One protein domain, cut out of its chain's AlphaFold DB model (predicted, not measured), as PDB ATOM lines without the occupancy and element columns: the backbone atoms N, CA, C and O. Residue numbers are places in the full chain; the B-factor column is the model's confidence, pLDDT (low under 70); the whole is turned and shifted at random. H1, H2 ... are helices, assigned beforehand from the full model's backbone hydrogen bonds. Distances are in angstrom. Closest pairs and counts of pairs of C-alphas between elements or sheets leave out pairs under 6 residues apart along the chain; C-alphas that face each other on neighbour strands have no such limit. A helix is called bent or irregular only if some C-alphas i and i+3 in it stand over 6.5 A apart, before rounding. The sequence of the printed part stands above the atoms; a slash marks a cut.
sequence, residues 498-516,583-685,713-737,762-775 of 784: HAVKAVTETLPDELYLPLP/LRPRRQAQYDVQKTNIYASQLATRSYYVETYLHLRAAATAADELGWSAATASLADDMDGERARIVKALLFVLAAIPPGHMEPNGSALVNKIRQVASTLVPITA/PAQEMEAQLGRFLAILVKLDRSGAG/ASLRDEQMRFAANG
ATOM      1  N   HIS A 498       0.448 -51.971  -7.233       89.75
ATOM      2  CA  HIS A 498      -0.672 -52.084  -8.172       89.75
ATOM      3  C   HIS A 498      -1.541 -50.819  -8.161       89.75
ATOM      4  O   HIS A 498      -1.861 -50.294  -9.228       89.75
ATOM      5  N   ALA A 499      -1.841 -50.271  -6.980       90.19
ATOM      6  CA  ALA A 499      -2.594 -49.028  -6.842       90.19
ATOM      7  C   ALA A 499      -1.914 -47.853  -7.570       90.19
ATOM      8  O   ALA A 499      -2.581 -47.127  -8.303       90.19
ATOM      9  N   VAL A 500      -0.590 -47.689  -7.446       92.06
ATOM     10  CA  VAL A 500       0.151 -46.616  -8.143       92.06
ATOM     11  C   VAL A 500       0.112 -46.751  -9.663       92.06
ATOM     12  O   VAL A 500       0.031 -45.737 -10.357       92.06
ATOM     13  N   LYS A 501       0.160 -47.977 -10.195       90.81
ATOM     14  CA  LYS A 501       0.048 -48.214 -11.642       90.81
ATOM     15  C   LYS A 501      -1.333 -47.808 -12.161       90.81
ATOM     16  O   LYS A 501      -1.411 -47.013 -13.101       90.81
ATOM     17  N   ALA A 502      -2.388 -48.247 -11.471       90.56
ATOM     18  CA  ALA A 502      -3.778 -47.974 -11.830       90.56
ATOM     19  C   ALA A 502      -4.111 -46.470 -11.912       90.56
ATOM     20  O   ALA A 502      -4.885 -46.063 -12.777       90.56
ATOM     21  N   VAL A 503      -3.488 -45.614 -11.085       91.38
ATOM     22  CA  VAL A 503      -3.708 -44.150 -11.142       91.38
ATOM     23  C   VAL A 503      -3.362 -43.555 -12.517       91.38
ATOM     24  O   VAL A 503      -4.004 -42.602 -12.946       91.38
ATOM     25  N   THR A 504      -2.378 -44.110 -13.230       88.31
ATOM     26  CA  THR A 504      -1.984 -43.627 -14.569       88.31
ATOM     27  C   THR A 504      -2.764 -44.251 -15.731       88.31
ATOM     28  O   THR A 504      -2.649 -43.771 -16.857       88.31
ATOM     29  N   GLU A 505      -3.561 -45.294 -15.489       85.62
ATOM     30  CA  GLU A 505      -4.338 -45.992 -16.530       85.62
ATOM     31  C   GLU A 505      -5.604 -45.221 -16.933       85.62
ATOM     32  O   GLU A 505      -6.071 -45.331 -18.065       85.62
ATOM     33  N   THR A 506      -6.138 -44.396 -16.028       83.44
ATOM     34  CA  THR A 506      -7.358 -43.598 -16.233       83.44
ATOM     35  C   THR A 506      -7.095 -42.192 -16.782       83.44
ATOM     36  O   THR A 506      -8.029 -41.399 -16.907       83.44
ATOM     37  N   LEU A 507      -5.846 -41.867 -17.133       91.69
ATOM     38  CA  LEU A 507      -5.480 -40.544 -17.639       91.69
ATOM     39  C   LEU A 507      -6.139 -40.226 -18.996       91.69
ATOM     40  O   LEU A 507      -6.200 -41.099 -19.875       91.69
ATOM     41  N   PRO A 508      -6.583 -38.970 -19.205       93.31
ATOM     42  CA  PRO A 508      -7.024 -38.503 -20.513       93.31
ATOM     43  C   PRO A 508      -5.833 -38.397 -21.475       93.31
ATOM     44  O   PRO A 508      -4.678 -38.301 -21.046       93.31
ATOM     45  N   ASP A 509      -6.105 -38.426 -22.777       91.31
ATOM     46  CA  ASP A 509      -5.076 -38.566 -23.815       91.31
ATOM     47  C   ASP A 509      -4.064 -37.403 -23.819       91.31
ATOM     48  O   ASP A 509      -2.879 -37.608 -24.079       91.31
ATOM     49  N   GLU A 510      -4.486 -36.198 -23.429       92.12
ATOM     50  CA  GLU A 510      -3.647 -35.002 -23.313       92.12
ATOM     51  C   GLU A 510      -2.540 -35.135 -22.261       92.12
ATOM     52  O   GLU A 510      -1.475 -34.535 -22.428       92.12
ATOM     53  N   LEU A 511      -2.776 -35.921 -21.202       93.62
ATOM     54  CA  LEU A 511      -1.844 -36.185 -20.097       93.62
ATOM     55  C   LEU A 511      -1.226 -37.590 -20.152       93.62
ATOM     56  O   LEU A 511      -0.292 -37.875 -19.402       93.62
ATOM     57  N   TYR A 512      -1.713 -38.459 -21.034       91.94
ATOM     58  CA  TYR A 512      -1.211 -39.816 -21.189       91.94
ATOM     59  C   TYR A 512       0.156 -39.842 -21.893       91.94
ATOM     60  O   TYR A 512       0.431 -39.085 -22.828       91.94
ATOM     61  N   LEU A 513       1.023 -40.750 -21.447       87.50
ATOM     62  CA  LEU A 513       2.288 -41.090 -22.087       87.50
ATOM     63  C   LEU A 513       2.412 -42.628 -22.150       87.50
ATOM     64  O   LEU A 513       2.412 -43.275 -21.097       87.50
ATOM     65  N   PRO A 514       2.531 -43.235 -23.347       82.94
ATOM     66  CA  PRO A 514       2.616 -44.685 -23.493       82.94
ATOM     67  C   PRO A 514       3.993 -45.185 -23.042       82.94
ATOM     68  O   PRO A 514       4.958 -45.175 -23.807       82.94
ATOM     69  N   LEU A 515       4.103 -45.607 -21.780       80.88
ATOM     70  CA  LEU A 515       5.336 -46.198 -21.261       80.88
ATOM     71  C   LEU A 515       5.656 -47.517 -21.999       80.88
ATOM     72  O   LEU A 515       4.730 -48.287 -22.256       80.88
ATOM     73  N   PRO A 516       6.939 -47.860 -22.245       69.38
ATOM     74  CA  PRO A 516       7.338 -49.081 -22.972       69.38
ATOM     75  C   PRO A 516       6.900 -50.419 -22.346       69.38
ATOM     76  O   PRO A 516       7.130 -51.479 -22.919       69.38
ATOM     77  N   LEU A 583      -2.587 -19.442 -27.202       56.16
ATOM     78  CA  LEU A 583      -3.012 -20.291 -26.080       56.16
ATOM     79  C   LEU A 583      -2.684 -21.780 -26.285       56.16
ATOM     80  O   LEU A 583      -2.359 -22.464 -25.312       56.16
ATOM     81  N   ARG A 584      -2.709 -22.290 -27.526       59.44
ATOM     82  CA  ARG A 584      -2.407 -23.709 -27.821       59.44
ATOM     83  C   ARG A 584      -0.967 -24.114 -27.424       59.44
ATOM     84  O   ARG A 584      -0.840 -25.093 -26.687       59.44
ATOM     85  N   PRO A 585       0.108 -23.379 -27.795       76.25
ATOM     86  CA  PRO A 585       1.465 -23.632 -27.305       76.25
ATOM     87  C   PRO A 585       1.586 -23.581 -25.781       76.25
ATOM     88  O   PRO A 585       2.201 -24.468 -25.192       76.25
ATOM     89  N   ARG A 586       0.968 -22.582 -25.127       86.12
ATOM     90  CA  ARG A 586       1.000 -22.458 -23.661       86.12
ATOM     91  C   ARG A 586       0.351 -23.667 -22.987       86.12
ATOM     92  O   ARG A 586       0.948 -24.242 -22.081       86.12
ATOM     93  N   ARG A 587      -0.835 -24.083 -23.440       88.25
ATOM     94  CA  ARG A 587      -1.549 -25.225 -22.855       88.25
ATOM     95  C   ARG A 587      -0.801 -26.543 -23.067       88.25
ATOM     96  O   ARG A 587      -0.743 -27.353 -22.148       88.25
ATOM     97  N   GLN A 588      -0.156 -26.726 -24.222       89.06
ATOM     98  CA  GLN A 588       0.704 -27.889 -24.456       89.06
ATOM     99  C   GLN A 588       1.915 -27.911 -23.510       89.06
ATOM    100  O   GLN A 588       2.202 -28.951 -22.920       89.06
ATOM    101  N   ALA A 589       2.586 -26.772 -23.305       88.38
ATOM    102  CA  ALA A 589       3.691 -26.670 -22.351       88.38
ATOM    103  C   ALA A 589       3.240 -27.000 -20.914       88.38
ATOM    104  O   ALA A 589       3.918 -27.756 -20.218       88.38
ATOM    105  N   GLN A 590       2.063 -26.518 -20.499       93.75
ATOM    106  CA  GLN A 590       1.458 -26.857 -19.204       93.75
ATOM    107  C   GLN A 590       1.217 -28.376 -19.062       93.75
ATOM    108  O   GLN A 590       1.588 -28.958 -18.042       93.75
ATOM    109  N   TYR A 591       0.669 -29.046 -20.084       94.44
ATOM    110  CA  TYR A 591       0.479 -30.504 -20.062       94.44
ATOM    111  C   TYR A 591       1.799 -31.291 -20.049       94.44
ATOM    112  O   TYR A 591       1.895 -32.309 -19.367       94.44
ATOM    113  N   ASP A 592       2.836 -30.835 -20.751       90.62
ATOM    114  CA  ASP A 592       4.151 -31.492 -20.762       90.62
ATOM    115  C   ASP A 592       4.880 -31.370 -19.408       90.62
ATOM    116  O   ASP A 592       5.481 -32.336 -18.919       90.62
ATOM    117  N   VAL A 593       4.765 -30.208 -18.754       92.12
ATOM    118  CA  VAL A 593       5.205 -29.994 -17.365       92.12
ATOM    119  C   VAL A 593       4.505 -30.981 -16.424       92.12
ATOM    120  O   VAL A 593       5.159 -31.606 -15.581       92.12
ATOM    121  N   GLN A 594       3.194 -31.179 -16.598       95.69
ATOM    122  CA  GLN A 594       2.406 -32.114 -15.793       95.69
ATOM    123  C   GLN A 594       2.736 -33.579 -16.073       95.69
ATOM    124  O   GLN A 594       2.931 -34.324 -15.116       95.69
ATOM    125  N   LYS A 595       2.888 -33.996 -17.337       95.19
ATOM    126  CA  LYS A 595       3.374 -35.341 -17.703       95.19
ATOM    127  C   LYS A 595       4.682 -35.662 -16.995       95.19
ATOM    128  O   LYS A 595       4.808 -36.730 -16.399       95.19
ATOM    129  N   THR A 596       5.625 -34.717 -17.005       92.38
ATOM    130  CA  THR A 596       6.903 -34.869 -16.298       92.38
ATOM    131  C   THR A 596       6.672 -35.151 -14.815       92.38
ATOM    132  O   THR A 596       7.204 -36.132 -14.294       92.38
ATOM    133  N   ASN A 597       5.841 -34.351 -14.137       94.75
ATOM    134  CA  ASN A 597       5.573 -34.534 -12.710       94.75
ATOM    135  C   ASN A 597       4.847 -35.854 -12.412       94.75
ATOM    136  O   ASN A 597       5.252 -36.583 -11.507       94.75
ATOM    137  N   ILE A 598       3.796 -36.172 -13.173       96.25
ATOM    138  CA  ILE A 598       2.973 -37.379 -13.023       96.25
ATOM    139  C   ILE A 598       3.848 -38.621 -13.159       96.25
ATOM    140  O   ILE A 598       3.953 -39.402 -12.213       96.25
ATOM    141  N   TYR A 599       4.528 -38.785 -14.294       95.31
ATOM    142  CA  TYR A 599       5.281 -40.003 -14.568       95.31
ATOM    143  C   TYR A 599       6.553 -40.113 -13.720       95.31
ATOM    144  O   TYR A 599       6.844 -41.202 -13.228       95.31
ATOM    145  N   ALA A 600       7.265 -39.014 -13.440       93.06
ATOM    146  CA  ALA A 600       8.404 -39.062 -12.517       93.06
ATOM    147  C   ALA A 600       7.974 -39.414 -11.082       93.06
ATOM    148  O   ALA A 600       8.656 -40.191 -10.417       93.06
ATOM    149  N   SER A 601       6.837 -38.891 -10.602       95.38
ATOM    150  CA  SER A 601       6.303 -39.229  -9.269       95.38
ATOM    151  C   SER A 601       5.787 -40.668  -9.209       95.38
ATOM    152  O   SER A 601       6.040 -41.366  -8.228       95.38
ATOM    153  N   GLN A 602       5.109 -41.140 -10.259       95.69
ATOM    154  CA  GLN A 602       4.623 -42.518 -10.373       95.69
ATOM    155  C   GLN A 602       5.783 -43.517 -10.310       95.69
ATOM    156  O   GLN A 602       5.773 -44.435  -9.488       95.69
ATOM    157  N   LEU A 603       6.828 -43.285 -11.108       94.38
ATOM    158  CA  LEU A 603       8.009 -44.143 -11.183       94.38
ATOM    159  C   LEU A 603       8.843 -44.103  -9.896       94.38
ATOM    160  O   LEU A 603       9.264 -45.156  -9.419       94.38
ATOM    161  N   ALA A 604       9.010 -42.931  -9.276       92.31
ATOM    162  CA  ALA A 604       9.652 -42.807  -7.966       92.31
ATOM    163  C   ALA A 604       8.872 -43.539  -6.857       92.31
ATOM    164  O   ALA A 604       9.472 -44.206  -6.015       92.31
ATOM    165  N   THR A 605       7.535 -43.494  -6.884       93.50
ATOM    166  CA  THR A 605       6.691 -44.186  -5.891       93.50
ATOM    167  C   THR A 605       6.701 -45.702  -6.087       93.50
ATOM    168  O   THR A 605       6.837 -46.437  -5.110       93.50
ATOM    169  N   ARG A 606       6.692 -46.189  -7.337       92.81
ATOM    170  CA  ARG A 606       6.947 -47.610  -7.646       92.81
ATOM    171  C   ARG A 606       8.327 -48.041  -7.145       92.81
ATOM    172  O   ARG A 606       8.431 -49.050  -6.454       92.81
ATOM    173  N   SER A 607       9.366 -47.244  -7.416       90.00
ATOM    174  CA  SER A 607      10.737 -47.507  -6.953       90.00
ATOM    175  C   SER A 607      10.822 -47.571  -5.429       90.00
ATOM    176  O   SER A 607      11.486 -48.452  -4.897       90.00
ATOM    177  N   TYR A 608      10.121 -46.682  -4.719       88.44
ATOM    178  CA  TYR A 608      10.049 -46.696  -3.259       88.44
ATOM    179  C   TYR A 608       9.471 -48.014  -2.719       88.44
ATOM    180  O   TYR A 608      10.053 -48.594  -1.802       88.44
ATOM    181  N   TYR A 609       8.374 -48.529  -3.288       88.50
ATOM    182  CA  TYR A 609       7.809 -49.812  -2.846       88.50
ATOM    183  C   TYR A 609       8.693 -51.005  -3.193       88.50
ATOM    184  O   TYR A 609       8.856 -51.883  -2.348       88.50
ATOM    185  N   VAL A 610       9.287 -51.021  -4.391       87.44
ATOM    186  CA  VAL A 610      10.214 -52.079  -4.816       87.44
ATOM    187  C   VAL A 610      11.422 -52.131  -3.882       87.44
ATOM    188  O   VAL A 610      11.662 -53.171  -3.280       87.44
ATOM    189  N   GLU A 611      12.131 -51.023  -3.655       83.62
ATOM    190  CA  GLU A 611      13.292 -51.025  -2.750       83.62
ATOM    191  C   GLU A 611      12.886 -51.336  -1.294       83.62
ATOM    192  O   GLU A 611      13.584 -52.079  -0.607       83.62
ATOM    193  N   THR A 612      11.721 -50.867  -0.824       80.50
ATOM    194  CA  THR A 612      11.193 -51.243   0.506       80.50
ATOM    195  C   THR A 612      10.924 -52.750   0.603       80.50
ATOM    196  O   THR A 612      11.249 -53.371   1.616       80.50
ATOM    197  N   TYR A 613      10.383 -53.367  -0.452       82.75
ATOM    198  CA  TYR A 613      10.169 -54.812  -0.532       82.75
ATOM    199  C   TYR A 613      11.492 -55.590  -0.582       82.75
ATOM    200  O   TYR A 613      11.621 -56.612   0.090       82.75
ATOM    201  N   LEU A 614      12.489 -55.105  -1.324       80.12
ATOM    202  CA  LEU A 614      13.810 -55.733  -1.416       80.12
ATOM    203  C   LEU A 614      14.561 -55.678  -0.074       80.12
ATOM    204  O   LEU A 614      15.153 -56.680   0.331       80.12
ATOM    205  N   HIS A 615      14.463 -54.570   0.667       79.00
ATOM    206  CA  HIS A 615      14.964 -54.483   2.043       79.00
ATOM    207  C   HIS A 615      14.215 -55.427   2.998       79.00
ATOM    208  O   HIS A 615      14.847 -56.123   3.793       79.00
ATOM    209  N   LEU A 616      12.882 -55.508   2.893       77.12
ATOM    210  CA  LEU A 616      12.064 -56.437   3.680       77.12
ATOM    211  C   LEU A 616      12.437 -57.904   3.397       77.12
ATOM    212  O   LEU A 616      12.547 -58.696   4.332       77.12
ATOM    213  N   ARG A 617      12.680 -58.254   2.126       76.19
ATOM    214  CA  ARG A 617      13.177 -59.568   1.684       76.19
ATOM    215  C   ARG A 617      14.521 -59.890   2.330       76.19
ATOM    216  O   ARG A 617      14.647 -60.947   2.937       76.19
ATOM    217  N   ALA A 618      15.489 -58.975   2.243       73.81
ATOM    218  CA  ALA A 618      16.820 -59.160   2.820       73.81
ATOM    219  C   ALA A 618      16.772 -59.372   4.346       73.81
ATOM    220  O   ALA A 618      17.435 -60.268   4.870       73.81
ATOM    221  N   ALA A 619      15.936 -58.602   5.052       70.62
ATOM    222  CA  ALA A 619      15.712 -58.767   6.485       70.62
ATOM    223  C   ALA A 619      15.054 -60.117   6.828       70.62
ATOM    224  O   ALA A 619      15.506 -60.788   7.752       70.62
ATOM    225  N   ALA A 620      14.044 -60.552   6.062       73.38
ATOM    226  CA  ALA A 620      13.390 -61.849   6.254       73.38
ATOM    227  C   ALA A 620      14.358 -63.026   6.045       73.38
ATOM    228  O   ALA A 620      14.368 -63.963   6.839       73.38
ATOM    229  N   THR A 621      15.210 -62.959   5.012       74.44
ATOM    230  CA  THR A 621      16.231 -63.988   4.751       74.44
ATOM    231  C   THR A 621      17.326 -64.022   5.814       74.44
ATOM    232  O   THR A 621      17.833 -65.093   6.120       74.44
ATOM    233  N   ALA A 622      17.681 -62.876   6.407       73.12
ATOM    234  CA  ALA A 622      18.648 -62.818   7.504       73.12
ATOM    235  C   ALA A 622      18.071 -63.313   8.847       73.12
ATOM    236  O   ALA A 622      18.829 -63.704   9.729       73.12
ATOM    237  N   ALA A 623      16.743 -63.288   9.000       73.00
ATOM    238  CA  ALA A 623      16.024 -63.747  10.188       73.00
ATOM    239  C   ALA A 623      15.561 -65.220  10.116       73.00
ATOM    240  O   ALA A 623      14.934 -65.687  11.062       73.00
ATOM    241  N   ASP A 624      15.845 -65.925   9.011       70.56
ATOM    242  CA  ASP A 624      15.414 -67.310   8.736       70.56
ATOM    243  C   ASP A 624      13.895 -67.541   8.925       70.56
ATOM    244  O   ASP A 624      13.438 -68.568   9.431       70.56
ATOM    245  N   GLU A 625      13.066 -66.555   8.548       65.12
ATOM    246  CA  GLU A 625      11.617 -66.662   8.755       65.12
ATOM    247  C   GLU A 625      10.941 -67.640   7.774       65.12
ATOM    248  O   GLU A 625      10.866 -67.413   6.559       65.12
ATOM    249  N   LEU A 626      10.329 -68.692   8.335       54.81
ATOM    250  CA  LEU A 626       9.455 -69.646   7.642       54.81
ATOM    251  C   LEU A 626       8.201 -68.964   7.052       54.81
ATOM    252  O   LEU A 626       7.116 -68.959   7.632       54.81
ATOM    253  N   GLY A 627       8.351 -68.411   5.850       53.81
ATOM    254  CA  GLY A 627       7.271 -67.760   5.095       53.81
ATOM    255  C   GLY A 627       7.660 -67.263   3.694       53.81
ATOM    256  O   GLY A 627       6.837 -66.644   3.002       53.81
ATOM    257  N   TRP A 628       8.902 -67.520   3.273       59.69
ATOM    258  CA  TRP A 628       9.434 -67.211   1.946       59.69
ATOM    259  C   TRP A 628       9.581 -68.511   1.129       59.69
ATOM    260  O   TRP A 628      10.602 -69.187   1.186       59.69
ATOM    261  N   SER A 629       8.512 -68.919   0.435       56.41
ATOM    262  CA  SER A 629       8.419 -70.188  -0.310       56.41
ATOM    263  C   SER A 629       8.578 -70.000  -1.829       56.41
ATOM    264  O   SER A 629       8.791 -68.894  -2.314       56.41
ATOM    265  N   ALA A 630       8.416 -71.060  -2.631       52.75
ATOM    266  CA  ALA A 630       8.483 -70.965  -4.097       52.75
ATOM    267  C   ALA A 630       7.522 -69.913  -4.703       52.75
ATOM    268  O   ALA A 630       7.865 -69.250  -5.679       52.75
ATOM    269  N   ALA A 631       6.355 -69.678  -4.089       54.12
ATOM    270  CA  ALA A 631       5.428 -68.625  -4.520       54.12
ATOM    271  C   ALA A 631       5.989 -67.202  -4.311       54.12
ATOM    272  O   ALA A 631       5.602 -66.266  -5.005       54.12
ATOM    273  N   THR A 632       6.920 -67.028  -3.370       59.06
ATOM    274  CA  THR A 632       7.577 -65.745  -3.094       59.06
ATOM    275  C   THR A 632       8.876 -65.576  -3.877       59.06
ATOM    276  O   THR A 632       9.409 -64.472  -3.884       59.06
ATOM    277  N   ALA A 633       9.358 -66.627  -4.557       60.97
ATOM    278  CA  ALA A 633      10.400 -66.531  -5.580       60.97
ATOM    279  C   ALA A 633       9.841 -65.886  -6.861       60.97
ATOM    280  O   ALA A 633      10.347 -64.852  -7.270       60.97
ATOM    281  N   SER A 634       8.712 -66.375  -7.393       65.94
ATOM    282  CA  SER A 634       8.056 -65.752  -8.562       65.94
ATOM    283  C   SER A 634       7.725 -64.271  -8.332       65.94
ATOM    284  O   SER A 634       7.984 -63.435  -9.189       65.94
ATOM    285  N   LEU A 635       7.201 -63.927  -7.150       68.31
ATOM    286  CA  LEU A 635       6.908 -62.535  -6.789       68.31
ATOM    287  C   LEU A 635       8.180 -61.694  -6.553       68.31
ATOM    288  O   LEU A 635       8.161 -60.478  -6.727       68.31
ATOM    289  N   ALA A 636       9.285 -62.324  -6.150       61.97
ATOM    290  CA  ALA A 636      10.589 -61.676  -6.071       61.97
ATOM    291  C   ALA A 636      11.130 -61.359  -7.474       61.97
ATOM    292  O   ALA A 636      11.548 -60.225  -7.702       61.97
ATOM    293  N   ASP A 637      11.036 -62.307  -8.409       66.06
ATOM    294  CA  ASP A 637      11.404 -62.120  -9.815       66.06
ATOM    295  C   ASP A 637      10.550 -61.019 -10.475       66.06
ATOM    296  O   ASP A 637      11.074 -60.178 -11.207       66.06
ATOM    297  N   ASP A 638       9.253 -60.939 -10.148       79.50
ATOM    298  CA  ASP A 638       8.368 -59.852 -10.589       79.50
ATOM    299  C   ASP A 638       8.828 -58.469 -10.094       79.50
ATOM    300  O   ASP A 638       8.716 -57.487 -10.836       79.50
ATOM    301  N   MET A 639       9.354 -58.376  -8.866       82.56
ATOM    302  CA  MET A 639       9.830 -57.128  -8.248       82.56
ATOM    303  C   MET A 639      11.220 -56.719  -8.746       82.56
ATOM    304  O   MET A 639      11.444 -55.548  -9.052       82.56
ATOM    305  N   ASP A 640      12.137 -57.670  -8.917       78.12
ATOM    306  CA  ASP A 640      13.428 -57.419  -9.564       78.12
ATOM    307  C   ASP A 640      13.226 -57.053 -11.057       78.12
ATOM    308  O   ASP A 640      13.871 -56.143 -11.589       78.12
ATOM    309  N   GLY A 641      12.235 -57.657 -11.723       83.06
ATOM    310  CA  GLY A 641      11.772 -57.266 -13.057       83.06
ATOM    311  C   GLY A 641      11.045 -55.913 -13.093       83.06
ATOM    312  O   GLY A 641      11.143 -55.183 -14.080       83.06
ATOM    313  N   GLU A 642      10.319 -55.535 -12.038       87.25
ATOM    314  CA  GLU A 642       9.710 -54.203 -11.864       87.25
ATOM    315  C   GLU A 642      10.778 -53.109 -11.739       87.25
ATOM    316  O   GLU A 642      10.664 -52.054 -12.361       87.25
ATOM    317  N   ARG A 643      11.862 -53.379 -11.013       85.44
ATOM    318  CA  ARG A 643      13.023 -52.489 -10.870       85.44
ATOM    319  C   ARG A 643      13.642 -52.125 -12.225       85.44
ATOM    320  O   ARG A 643      13.804 -50.950 -12.558       85.44
ATOM    321  N   ALA A 644      13.927 -53.141 -13.045       82.00
ATOM    322  CA  ALA A 644      14.495 -52.974 -14.385       82.00
ATOM    323  C   ALA A 644      13.527 -52.292 -15.372       82.00
ATOM    324  O   ALA A 644      13.960 -51.632 -16.321       82.00
ATOM    325  N   ARG A 645      12.220 -52.457 -15.148       85.81
ATOM    326  CA  ARG A 645      11.137 -51.760 -15.847       85.81
ATOM    327  C   ARG A 645      11.161 -50.258 -15.537       85.81
ATOM    328  O   ARG A 645      11.472 -49.476 -16.435       85.81
ATOM    329  N   ILE A 646      11.019 -49.875 -14.262       88.62
ATOM    330  CA  ILE A 646      11.008 -48.476 -13.783       88.62
ATOM    331  C   ILE A 646      12.159 -47.646 -14.377       88.62
ATOM    332  O   ILE A 646      11.941 -46.526 -14.843       88.62
ATOM    333  N   VAL A 647      13.375 -48.199 -14.412       84.50
ATOM    334  CA  VAL A 647      14.555 -47.548 -15.008       84.50
ATOM    335  C   VAL A 647      14.361 -47.229 -16.497       84.50
ATOM    336  O   VAL A 647      14.646 -46.110 -16.932       84.50
ATOM    337  N   LYS A 648      13.859 -48.186 -17.288       84.00
ATOM    338  CA  LYS A 648      13.598 -48.003 -18.727       84.00
ATOM    339  C   LYS A 648      12.469 -47.003 -18.964       84.00
ATOM    340  O   LYS A 648      12.612 -46.135 -19.824       84.00
ATOM    341  N   ALA A 649      11.384 -47.087 -18.193       86.56
ATOM    342  CA  ALA A 649      10.288 -46.128 -18.271       86.56
ATOM    343  C   ALA A 649      10.735 -44.703 -17.920       86.56
ATOM    344  O   ALA A 649      10.364 -43.771 -18.628       86.56
ATOM    345  N   LEU A 650      11.581 -44.510 -16.901       88.12
ATOM    346  CA  LEU A 650      12.066 -43.171 -16.558       88.12
ATOM    347  C   LEU A 650      12.980 -42.599 -17.650       88.12
ATOM    348  O   LEU A 650      12.822 -41.441 -18.026       88.12
ATOM    349  N   LEU A 651      13.888 -43.405 -18.213       81.56
ATOM    350  CA  LEU A 651      14.703 -42.979 -19.358       81.56
ATOM    351  C   LEU A 651      13.844 -42.617 -20.583       81.56
ATOM    352  O   LEU A 651      14.198 -41.691 -21.309       81.56
ATOM    353  N   PHE A 652      12.715 -43.300 -20.794       86.25
ATOM    354  CA  PHE A 652      11.752 -42.953 -21.840       86.25
ATOM    355  C   PHE A 652      11.047 -41.617 -21.561       86.25
ATOM    356  O   PHE A 652      11.039 -40.756 -22.435       86.25
ATOM    357  N   VAL A 653      10.533 -41.393 -20.344       84.69
ATOM    358  CA  VAL A 653       9.902 -40.116 -19.938       84.69
ATOM    359  C   VAL A 653      10.853 -38.935 -20.164       84.69
ATOM    360  O   VAL A 653      10.472 -37.943 -20.781       84.69
ATOM    361  N   LEU A 654      12.112 -39.071 -19.734       81.12
ATOM    362  CA  LEU A 654      13.145 -38.034 -19.866       81.12
ATOM    363  C   LEU A 654      13.626 -37.803 -21.312       81.12
ATOM    364  O   LEU A 654      14.316 -36.819 -21.573       81.12
ATOM    365  N   ALA A 655      13.301 -38.707 -22.240       78.94
ATOM    366  CA  ALA A 655      13.589 -38.569 -23.668       78.94
ATOM    367  C   ALA A 655      12.372 -38.083 -24.477       78.94
ATOM    368  O   ALA A 655      12.549 -37.455 -25.518       78.94
ATOM    369  N   ALA A 656      11.154 -38.373 -24.012       79.19
ATOM    370  CA  ALA A 656       9.907 -38.037 -24.694       79.19
ATOM    371  C   ALA A 656       9.456 -36.581 -24.474       79.19
ATOM    372  O   ALA A 656       8.705 -36.054 -25.293       79.19
ATOM    373  N   ILE A 657       9.893 -35.934 -23.387       78.62
ATOM    374  CA  ILE A 657       9.461 -34.578 -23.014       78.62
ATOM    375  C   ILE A 657      10.598 -33.562 -23.250       78.62
ATOM    376  O   ILE A 657      11.741 -33.832 -22.871       78.62
ATOM    377  N   PRO A 658      10.335 -32.378 -23.845       75.12
ATOM    378  CA  PRO A 658      11.356 -31.352 -24.051       75.12
ATOM    379  C   PRO A 658      12.017 -30.878 -22.739       75.12
ATOM    380  O   PRO A 658      11.308 -30.595 -21.771       75.12
ATOM    381  N   PRO A 659      13.352 -30.673 -22.693       69.56
ATOM    382  CA  PRO A 659      14.051 -30.243 -21.474       69.56
ATOM    383  C   PRO A 659      13.507 -28.963 -20.827       69.56
ATOM    384  O   PRO A 659      13.470 -28.875 -19.602       69.56
ATOM    385  N   GLY A 660      13.031 -28.001 -21.627       68.44
ATOM    386  CA  GLY A 660      12.426 -26.762 -21.124       68.44
ATOM    387  C   GLY A 660      11.106 -26.966 -20.370       68.44
ATOM    388  O   GLY A 660      10.788 -26.167 -19.501       68.44
ATOM    389  N   HIS A 661      10.370 -28.049 -20.646       79.56
ATOM    390  CA  HIS A 661       9.143 -28.414 -19.920       79.56
ATOM    391  C   HIS A 661       9.446 -29.316 -18.705       79.56
ATOM    392  O   HIS A 661       8.622 -29.452 -17.804       79.56
ATOM    393  N   MET A 662      10.654 -29.890 -18.630       78.94
ATOM    394  CA  MET A 662      11.113 -30.648 -17.462       78.94
ATOM    395  C   MET A 662      11.718 -29.754 -16.371       78.94
ATOM    396  O   MET A 662      11.469 -29.992 -15.189       78.94
ATOM    397  N   GLU A 663      12.476 -28.716 -16.749       74.25
ATOM    398  CA  GLU A 663      13.169 -27.801 -15.822       74.25
ATOM    399  C   GLU A 663      12.275 -27.211 -14.703       74.25
ATOM    400  O   GLU A 663      12.737 -27.204 -13.562       74.25
ATOM    401  N   PRO A 664      11.000 -26.817 -14.933       80.19
ATOM    402  CA  PRO A 664      10.119 -26.278 -13.885       80.19
ATOM    403  C   PRO A 664       9.848 -27.225 -12.706       80.19
ATOM    404  O   PRO A 664       9.563 -26.770 -11.600       80.19
ATOM    405  N   ASN A 665       9.984 -28.542 -12.907       81.69
ATOM    406  CA  ASN A 665       9.880 -29.527 -11.825       81.69
ATOM    407  C   ASN A 665      11.104 -29.498 -10.875       81.69
ATOM    408  O   ASN A 665      11.061 -30.083  -9.788       81.69
ATOM    409  N   GLY A 666      12.184 -28.812 -11.265       76.94
ATOM    410  CA  GLY A 666      13.310 -28.419 -10.421       76.94
ATOM    411  C   GLY A 666      13.953 -29.552  -9.616       76.94
ATOM    412  O   GLY A 666      14.110 -30.686 -10.082       76.94
ATOM    413  N   SER A 667      14.316 -29.238  -8.369       72.12
ATOM    414  CA  SER A 667      14.965 -30.183  -7.448       72.12
ATOM    415  C   SER A 667      14.112 -31.434  -7.176       72.12
ATOM    416  O   SER A 667      14.656 -32.525  -7.007       72.12
ATOM    417  N   ALA A 668      12.778 -31.327  -7.208       81.19
ATOM    418  CA  ALA A 668      11.897 -32.476  -7.012       81.19
ATOM    419  C   ALA A 668      12.058 -33.536  -8.119       81.19
ATOM    420  O   ALA A 668      12.088 -34.728  -7.813       81.19
ATOM    421  N   LEU A 669      12.224 -33.131  -9.384       84.12
ATOM    422  CA  LEU A 669      12.537 -34.060 -10.479       84.12
ATOM    423  C   LEU A 669      13.946 -34.649 -10.331       84.12
ATOM    424  O   LEU A 669      14.109 -35.862 -10.433       84.12
ATOM    425  N   VAL A 670      14.947 -33.812 -10.037       80.00
ATOM    426  CA  VAL A 670      16.336 -34.249  -9.803       80.00
ATOM    427  C   VAL A 670      16.403 -35.336  -8.726       80.00
ATOM    428  O   VAL A 670      17.040 -36.368  -8.933       80.00
ATOM    429  N   ASN A 671      15.692 -35.162  -7.609       79.75
ATOM    430  CA  ASN A 671      15.662 -36.136  -6.517       79.75
ATOM    431  C   ASN A 671      14.971 -37.451  -6.916       79.75
ATOM    432  O   ASN A 671      15.488 -38.520  -6.596       79.75
ATOM    433  N   LYS A 672      13.871 -37.399  -7.680       86.38
ATOM    434  CA  LYS A 672      13.188 -38.592  -8.223       86.38
ATOM    435  C   LYS A 672      14.087 -39.370  -9.194       86.38
ATOM    436  O   LYS A 672      14.157 -40.597  -9.125       86.38
ATOM    437  N   ILE A 673      14.844 -38.668 -10.044       83.06
ATOM    438  CA  ILE A 673      15.843 -39.286 -10.929       83.06
ATOM    439  C   ILE A 673      16.980 -39.910 -10.111       83.06
ATOM    440  O   ILE A 673      17.350 -41.050 -10.375       83.06
ATOM    441  N   ARG A 674      17.516 -39.212  -9.100       81.38
ATOM    442  CA  ARG A 674      18.566 -39.743  -8.208       81.38
ATOM    443  C   ARG A 674      18.095 -40.988  -7.445       81.38
ATOM    444  O   ARG A 674      18.852 -41.951  -7.362       81.38
ATOM    445  N   GLN A 675      16.848 -41.006  -6.968       82.44
ATOM    446  CA  GLN A 675      16.230 -42.164  -6.317       82.44
ATOM    447  C   GLN A 675      16.210 -43.388  -7.244       82.44
ATOM    448  O   GLN A 675      16.762 -44.424  -6.883       82.44
ATOM    449  N   VAL A 676      15.667 -43.264  -8.461       84.56
ATOM    450  CA  VAL A 676      15.633 -44.380  -9.426       84.56
ATOM    451  C   VAL A 676      17.043 -44.770  -9.890       84.56
ATOM    452  O   VAL A 676      17.352 -45.956  -9.981       84.56
ATOM    453  N   ALA A 677      17.936 -43.806 -10.126       79.19
ATOM    454  CA  ALA A 677      19.310 -44.072 -10.554       79.19
ATOM    455  C   ALA A 677      20.141 -44.809  -9.488       79.19
ATOM    456  O   ALA A 677      20.962 -45.652  -9.846       79.19
ATOM    457  N   SER A 678      19.908 -44.553  -8.194       75.12
ATOM    458  CA  SER A 678      20.617 -45.243  -7.105       75.12
ATOM    459  C   SER A 678      20.374 -46.758  -7.084       75.12
ATOM    460  O   SER A 678      21.256 -47.505  -6.670       75.12
ATOM    461  N   THR A 679      19.254 -47.232  -7.646       75.50
ATOM    462  CA  THR A 679      18.981 -48.672  -7.807       75.50
ATOM    463  C   THR A 679      20.001 -49.369  -8.726       75.50
ATOM    464  O   THR A 679      20.267 -50.563  -8.579       75.50
ATOM    465  N   LEU A 680      20.636 -48.635  -9.646       71.81
ATOM    466  CA  LEU A 680      21.640 -49.172 -10.570       71.81
ATOM    467  C   LEU A 680      23.047 -49.277  -9.962       71.81
ATOM    468  O   LEU A 680      23.943 -49.817 -10.611       71.81
ATOM    469  N   VAL A 681      23.263 -48.773  -8.744       68.50
ATOM    470  CA  VAL A 681      24.558 -48.849  -8.056       68.50
ATOM    471  C   VAL A 681      24.680 -50.210  -7.348       68.50
ATOM    472  O   VAL A 681      23.821 -50.542  -6.530       68.50
ATOM    473  N   PRO A 682      25.723 -51.021  -7.624       58.09
ATOM    474  CA  PRO A 682      25.940 -52.278  -6.910       58.09
ATOM    475  C   PRO A 682      26.214 -52.038  -5.420       58.09
ATOM    476  O   PRO A 682      27.079 -51.241  -5.065       58.09
ATOM    477  N   ILE A 683      25.507 -52.763  -4.547       50.25
ATOM    478  CA  ILE A 683      25.673 -52.677  -3.082       50.25
ATOM    479  C   ILE A 683      26.982 -53.353  -2.622       50.25
ATOM    480  O   ILE A 683      27.511 -53.038  -1.559       50.25
ATOM    481  N   THR A 684      27.541 -54.260  -3.429       41.03
ATOM    482  CA  THR A 684      28.802 -54.960  -3.153       41.03
ATOM    483  C   THR A 684      29.844 -54.672  -4.235       41.03
ATOM    484  O   THR A 684      29.531 -54.567  -5.420       41.03
ATOM    485  N   ALA A 685      31.112 -54.559  -3.828       41.03
ATOM    486  CA  ALA A 685      32.227 -54.212  -4.716       41.03
ATOM    487  C   ALA A 685      32.683 -55.354  -5.654       41.03
ATOM    488  O   ALA A 685      33.573 -55.146  -6.478       41.03
ATOM    489  N   PRO A 713      24.585 -57.721 -18.242       67.06
ATOM    490  CA  PRO A 713      23.665 -56.996 -17.362       67.06
ATOM    491  C   PRO A 713      24.338 -55.839 -16.606       67.06
ATOM    492  O   PRO A 713      23.794 -54.738 -16.561       67.06
ATOM    493  N   ALA A 714      25.569 -56.040 -16.120       65.19
ATOM    494  CA  ALA A 714      26.358 -54.994 -15.465       65.19
ATOM    495  C   ALA A 714      26.735 -53.837 -16.415       65.19
ATOM    496  O   ALA A 714      26.640 -52.672 -16.033       65.19
ATOM    497  N   GLN A 715      27.108 -54.132 -17.666       69.00
ATOM    498  CA  GLN A 715      27.420 -53.112 -18.679       69.00
ATOM    499  C   GLN A 715      26.182 -52.331 -19.143       69.00
ATOM    500  O   GLN A 715      26.300 -51.170 -19.539       69.00
ATOM    501  N   GLU A 716      24.997 -52.946 -19.124       71.88
ATOM    502  CA  GLU A 716      23.741 -52.250 -19.409       71.88
ATOM    503  C   GLU A 716      23.314 -51.372 -18.222       71.88
ATOM    504  O   GLU A 716      22.942 -50.220 -18.442       71.88
ATOM    505  N   MET A 717      23.463 -51.841 -16.976       68.56
ATOM    506  CA  MET A 717      23.252 -51.015 -15.776       68.56
ATOM    507  C   MET A 717      24.183 -49.794 -15.756       68.56
ATOM    508  O   MET A 717      23.719 -48.673 -15.559       68.56
ATOM    509  N   GLU A 718      25.476 -49.973 -16.044       68.94
ATOM    510  CA  GLU A 718      26.441 -48.868 -16.130       68.94
ATOM    511  C   GLU A 718      26.090 -47.880 -17.261       68.94
ATOM    512  O   GLU A 718      26.194 -46.664 -17.091       68.94
ATOM    513  N   ALA A 719      25.570 -48.369 -18.393       68.62
ATOM    514  CA  ALA A 719      25.091 -47.526 -19.489       68.62
ATOM    515  C   ALA A 719      23.784 -46.778 -19.172       68.62
ATOM    516  O   ALA A 719      23.548 -45.683 -19.687       68.62
ATOM    517  N   GLN A 720      22.897 -47.361 -18.367       71.81
ATOM    518  CA  GLN A 720      21.684 -46.702 -17.869       71.81
ATOM    519  C   GLN A 720      22.040 -45.629 -16.834       71.81
ATOM    520  O   GLN A 720      21.566 -44.498 -16.942       71.81
ATOM    521  N   LEU A 721      22.964 -45.930 -15.916       73.00
ATOM    522  CA  LEU A 721      23.479 -44.977 -14.936       73.00
ATOM    523  C   LEU A 721      24.193 -43.798 -15.614       73.00
ATOM    524  O   LEU A 721      23.914 -42.646 -15.293       73.00
ATOM    525  N   GLY A 722      25.032 -44.061 -16.623       64.75
ATOM    526  CA  GLY A 722      25.675 -43.020 -17.432       64.75
ATOM    527  C   GLY A 722      24.677 -42.112 -18.163       64.75
ATOM    528  O   GLY A 722      24.885 -40.900 -18.230       64.75
ATOM    529  N   ARG A 723      23.552 -42.662 -18.650       71.44
ATOM    530  CA  ARG A 723      22.451 -41.872 -19.232       71.44
ATOM    531  C   ARG A 723      21.768 -40.987 -18.187       71.44
ATOM    532  O   ARG A 723      21.578 -39.802 -18.454       71.44
ATOM    533  N   PHE A 724      21.457 -41.510 -16.997       73.75
ATOM    534  CA  PHE A 724      20.905 -40.691 -15.911       73.75
ATOM    535  C   PHE A 724      21.865 -39.588 -15.471       73.75
ATOM    536  O   PHE A 724      21.434 -38.448 -15.341       73.75
ATOM    537  N   LEU A 725      23.156 -39.883 -15.303       67.50
ATOM    538  CA  LEU A 725      24.176 -38.888 -14.961       67.50
ATOM    539  C   LEU A 725      24.259 -37.773 -16.014       67.50
ATOM    540  O   LEU A 725      24.262 -36.600 -15.654       67.50
ATOM    541  N   ALA A 726      24.233 -38.107 -17.307       65.25
ATOM    542  CA  ALA A 726      24.238 -37.111 -18.380       65.25
ATOM    543  C   ALA A 726      22.985 -36.208 -18.392       65.25
ATOM    544  O   ALA A 726      23.067 -35.051 -18.806       65.25
ATOM    545  N   ILE A 727      21.829 -36.716 -17.948       68.44
ATOM    546  CA  ILE A 727      20.594 -35.929 -17.798       68.44
ATOM    547  C   ILE A 727      20.649 -35.086 -16.518       68.44
ATOM    548  O   ILE A 727      20.381 -33.888 -16.573       68.44
ATOM    549  N   LEU A 728      21.066 -35.675 -15.393       67.38
ATOM    550  CA  LEU A 728      21.246 -34.984 -14.115       67.38
ATOM    551  C   LEU A 728      22.216 -33.812 -14.245       67.38
ATOM    552  O   LEU A 728      21.858 -32.718 -13.844       67.38
ATOM    553  N   VAL A 729      23.367 -33.971 -14.904       64.75
ATOM    554  CA  VAL A 729      24.305 -32.857 -15.152       64.75
ATOM    555  C   VAL A 729      23.648 -31.724 -15.951       64.75
ATOM    556  O   VAL A 729      23.877 -30.556 -15.653       64.75
ATOM    557  N   LYS A 730      22.790 -32.023 -16.935       64.56
ATOM    558  CA  LYS A 730      22.062 -30.985 -17.693       64.56
ATOM    559  C   LYS A 730      20.998 -30.273 -16.851       64.56
ATOM    560  O   LYS A 730      20.790 -29.074 -17.052       64.56
ATOM    561  N   LEU A 731      20.347 -30.996 -15.935       63.22
ATOM    562  CA  LEU A 731      19.327 -30.476 -15.021       63.22
ATOM    563  C   LEU A 731      19.942 -29.706 -13.837       63.22
ATOM    564  O   LEU A 731      19.467 -28.617 -13.527       63.22
ATOM    565  N   ASP A 732      21.044 -30.176 -13.259       56.69
ATOM    566  CA  ASP A 732      21.779 -29.515 -12.174       56.69
ATOM    567  C   ASP A 732      22.570 -28.291 -12.679       56.69
ATOM    568  O   ASP A 732      22.572 -27.270 -12.001       56.69
ATOM    569  N   ARG A 733      23.072 -28.283 -13.932       46.69
ATOM    570  CA  ARG A 733      23.493 -27.041 -14.638       46.69
ATOM    571  C   ARG A 733      22.314 -26.096 -14.966       46.69
ATOM    572  O   ARG A 733      22.490 -25.082 -15.648       46.69
ATOM    573  N   SER A 734      21.086 -26.424 -14.556       44.22
ATOM    574  CA  SER A 734      19.934 -25.497 -14.523       44.22
ATOM    575  C   SER A 734      19.673 -25.013 -13.103       44.22
ATOM    576  O   SER A 734      19.505 -23.812 -12.901       44.22
ATOM    577  N   GLY A 735      19.645 -25.947 -12.147       37.53
ATOM    578  CA  GLY A 735      19.381 -25.690 -10.736       37.53
ATOM    579  C   GLY A 735      20.433 -24.815 -10.048       37.53
ATOM    580  O   GLY A 735      21.529 -24.573 -10.552       37.53
ATOM    581  N   ALA A 736      20.087 -24.309  -8.865       38.69
ATOM    582  CA  ALA A 736      21.010 -23.551  -8.033       38.69
ATOM    583  C   ALA A 736      22.023 -24.492  -7.353       38.69
ATOM    584  O   ALA A 736      21.797 -24.955  -6.237       38.69
ATOM    585  N   GLY A 737      23.143 -24.770  -8.026       34.06
ATOM    586  CA  GLY A 737      24.263 -25.504  -7.433       34.06
ATOM    587  C   GLY A 737      24.845 -24.794  -6.193       34.06
ATOM    588  O   GLY A 737      24.853 -23.556  -6.135       34.06
ATOM    589  N   ALA A 762      35.220 -36.559 -12.265       30.70
ATOM    590  CA  ALA A 762      35.589 -37.745 -11.488       30.70
ATOM    591  C   ALA A 762      34.777 -37.886 -10.179       30.70
ATOM    592  O   ALA A 762      34.642 -38.990  -9.660       30.70
ATOM    593  N   SER A 763      34.210 -36.789  -9.663       37.47
ATOM    594  CA  SER A 763      33.523 -36.737  -8.366       37.47
ATOM    595  C   SER A 763      32.118 -37.338  -8.404       37.47
ATOM    596  O   SER A 763      31.700 -37.917  -7.418       37.47
ATOM    597  N   LEU A 764      31.377 -37.286  -9.517       43.06
ATOM    598  CA  LEU A 764      29.947 -37.655  -9.519       43.06
ATOM    599  C   LEU A 764      29.648 -39.138  -9.220       43.06
ATOM    600  O   LEU A 764      28.649 -39.437  -8.561       43.06
ATOM    601  N   ARG A 765      30.505 -40.076  -9.654       40.84
ATOM    602  CA  ARG A 765      30.384 -41.499  -9.267       40.84
ATOM    603  C   ARG A 765      30.737 -41.682  -7.791       40.84
ATOM    604  O   ARG A 765      30.027 -42.390  -7.083       40.84
ATOM    605  N   ASP A 766      31.765 -40.982  -7.318       46.09
ATOM    606  CA  ASP A 766      32.167 -40.965  -5.910       46.09
ATOM    607  C   ASP A 766      31.140 -40.252  -5.016       46.09
ATOM    608  O   ASP A 766      30.984 -40.625  -3.864       46.09
ATOM    609  N   GLU A 767      30.392 -39.273  -5.519       46.50
ATOM    610  CA  GLU A 767      29.304 -38.581  -4.827       46.50
ATOM    611  C   GLU A 767      28.053 -39.440  -4.755       46.50
ATOM    612  O   GLU A 767      27.423 -39.473  -3.706       46.50
ATOM    613  N   GLN A 768      27.709 -40.183  -5.811       48.28
ATOM    614  CA  GLN A 768      26.638 -41.178  -5.728       48.28
ATOM    615  C   GLN A 768      27.025 -42.348  -4.813       48.28
ATOM    616  O   GLN A 768      26.189 -42.790  -4.025       48.28
ATOM    617  N   MET A 769      28.287 -42.792  -4.827       48.06
ATOM    618  CA  MET A 769      28.781 -43.788  -3.871       48.06
ATOM    619  C   MET A 769      28.872 -43.237  -2.439       48.06
ATOM    620  O   MET A 769      28.510 -43.954  -1.517       48.06
ATOM    621  N   ARG A 770      29.264 -41.975  -2.218       46.53
ATOM    622  CA  ARG A 770      29.236 -41.315  -0.893       46.53
ATOM    623  C   ARG A 770      27.810 -41.078  -0.407       46.53
ATOM    624  O   ARG A 770      27.546 -41.273   0.769       46.53
ATOM    625  N   PHE A 771      26.895 -40.687  -1.291       44.59
ATOM    626  CA  PHE A 771      25.471 -40.555  -0.990       44.59
ATOM    627  C   PHE A 771      24.906 -41.909  -0.554       44.59
ATOM    628  O   PHE A 771      24.341 -41.999   0.527       44.59
ATOM    629  N   ALA A 772      25.147 -42.981  -1.316       44.12
ATOM    630  CA  ALA A 772      24.750 -44.336  -0.935       44.12
ATOM    631  C   ALA A 772      25.419 -44.806   0.377       44.12
ATOM    632  O   ALA A 772      24.729 -45.275   1.280       44.12
ATOM    633  N   ALA A 773      26.734 -44.621   0.529       41.03
ATOM    634  CA  ALA A 773      27.499 -45.034   1.711       41.03
ATOM    635  C   ALA A 773      27.133 -44.253   2.986       41.03
ATOM    636  O   ALA A 773      27.231 -44.794   4.084       41.03
ATOM    637  N   ASN A 774      26.658 -43.011   2.854       37.78
ATOM    638  CA  ASN A 774      26.114 -42.218   3.956       37.78
ATOM    639  C   ASN A 774      24.627 -42.531   4.243       37.78
ATOM    640  O   ASN A 774      23.980 -41.782   4.968       37.78
ATOM    641  N   GLY A 775      24.051 -43.608   3.694       42.09
ATOM    642  CA  GLY A 775      22.640 -43.956   3.918       42.09
ATOM    643  C   GLY A 775      21.653 -43.049   3.173       42.09
ATOM    644  O   GLY A 775      20.529 -42.833   3.624       42.09
TER     645      GLY A 775
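This is residues 498 to 516, 583 to 685, 713 to 737 and 762 to 775 of the 784 residues of the protein "Fungal transcriptional regulatory protein" of Sporothrix insectorum RCEF 264 (UniProt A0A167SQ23). One very long helix, H2, is the spine of an up-and-down bundle: H3 folds back along it, H4 turns again to run along it beside residues 589 to 607, and H5 packs on H3 and H4, away from H2. The short H1 packs on another side of H2, the short H6 lies near H4 and H5, and residues 621 to 627 stick out at one end. The printed part has 161 residues with six named helices, in the order H1 to H6, and no named strand; the class is all helix. It is compact, with a radius of gyration of the C-alphas of 17.5 A and spans of 61 by 43 by 25 A.

H2, residues 583 to 622, is 58.4 A long, from C-alpha 583 at (-3.012, -20.291, -26.080) to C-alpha 622 at (18.648, -62.818, 7.504). H3, residues 630 to 656, measures 38.9 A. H4, residues 659 to 678, measures 21.8 A; it is irregular, with C-alphas 664 and 667 9.0 A apart, and has a kink of 96 degrees near residue 667. H5, residues 713 to 732, measures 28.0 A. H1 is residues 498 to 505. H6, residues 762 to 773, is only just irregular, with C-alphas 762 and 765 6.8 A apart; it ends at C-alpha 773 (27.499, -45.034, 1.711).

H2, H3, H4 and H5 form an up-and-down bundle, each running against the one before it. H2 and H3 are a helical hairpin at a shallow tilt of 27 degrees; their closest C-alphas, Leu 603 and Ile 646, are 5.9 A apart. H2 touches H4, the same way at a shallow tilt of 6 degrees, closest at the C-alphas of Val 593 and His 661, 5.0 A. H3 and H4 are a helical hairpin too, closest at the C-alphas of Val 647 and Val 676, 6.5 A. H4 and H5 touch at a steep tilt of 39 degrees, closest at the C-alphas of Ala 677 and Leu 721, 6.1 A. H3 and H5 only just touch, with 3 pairs of C-alphas within 8 A, the closest being Leu 651 and Phe 724, 7.5 A. H1 touches H2 at residues 602 to 606 alone, closest at the C-alphas of Val 500 and Gln 602, 6.5 A. H6 is close to H4 but not clearly touching; the closest C-alphas, Ser 678 and Gln 768, are 7.4 A apart. H2 and H5 are apart. In H2 every O i to N i+4 pair is within hydrogen-bond range; the counts are 2 of 4 in H1, 21 of 23 in H3, 11 of 16 in H4, 15 of 16 in H5 and 7 of 8 in H6.

The C-alphas farthest apart, Leu 583 and Asp 624, are 61.3 A apart. Three cuts leave C-alpha gaps of 30.8 A from 516 to 583, 15.5 A from 685 to 713 and 17.2 A from 737 to 762. Of the links printed whole, H3 to H4 is tight and H2 to H3 short. Mean pLDDT of the printed part is 73.9; 57 residues are under 70, among them 625 to 637, 725 to 737 and 762 to 775.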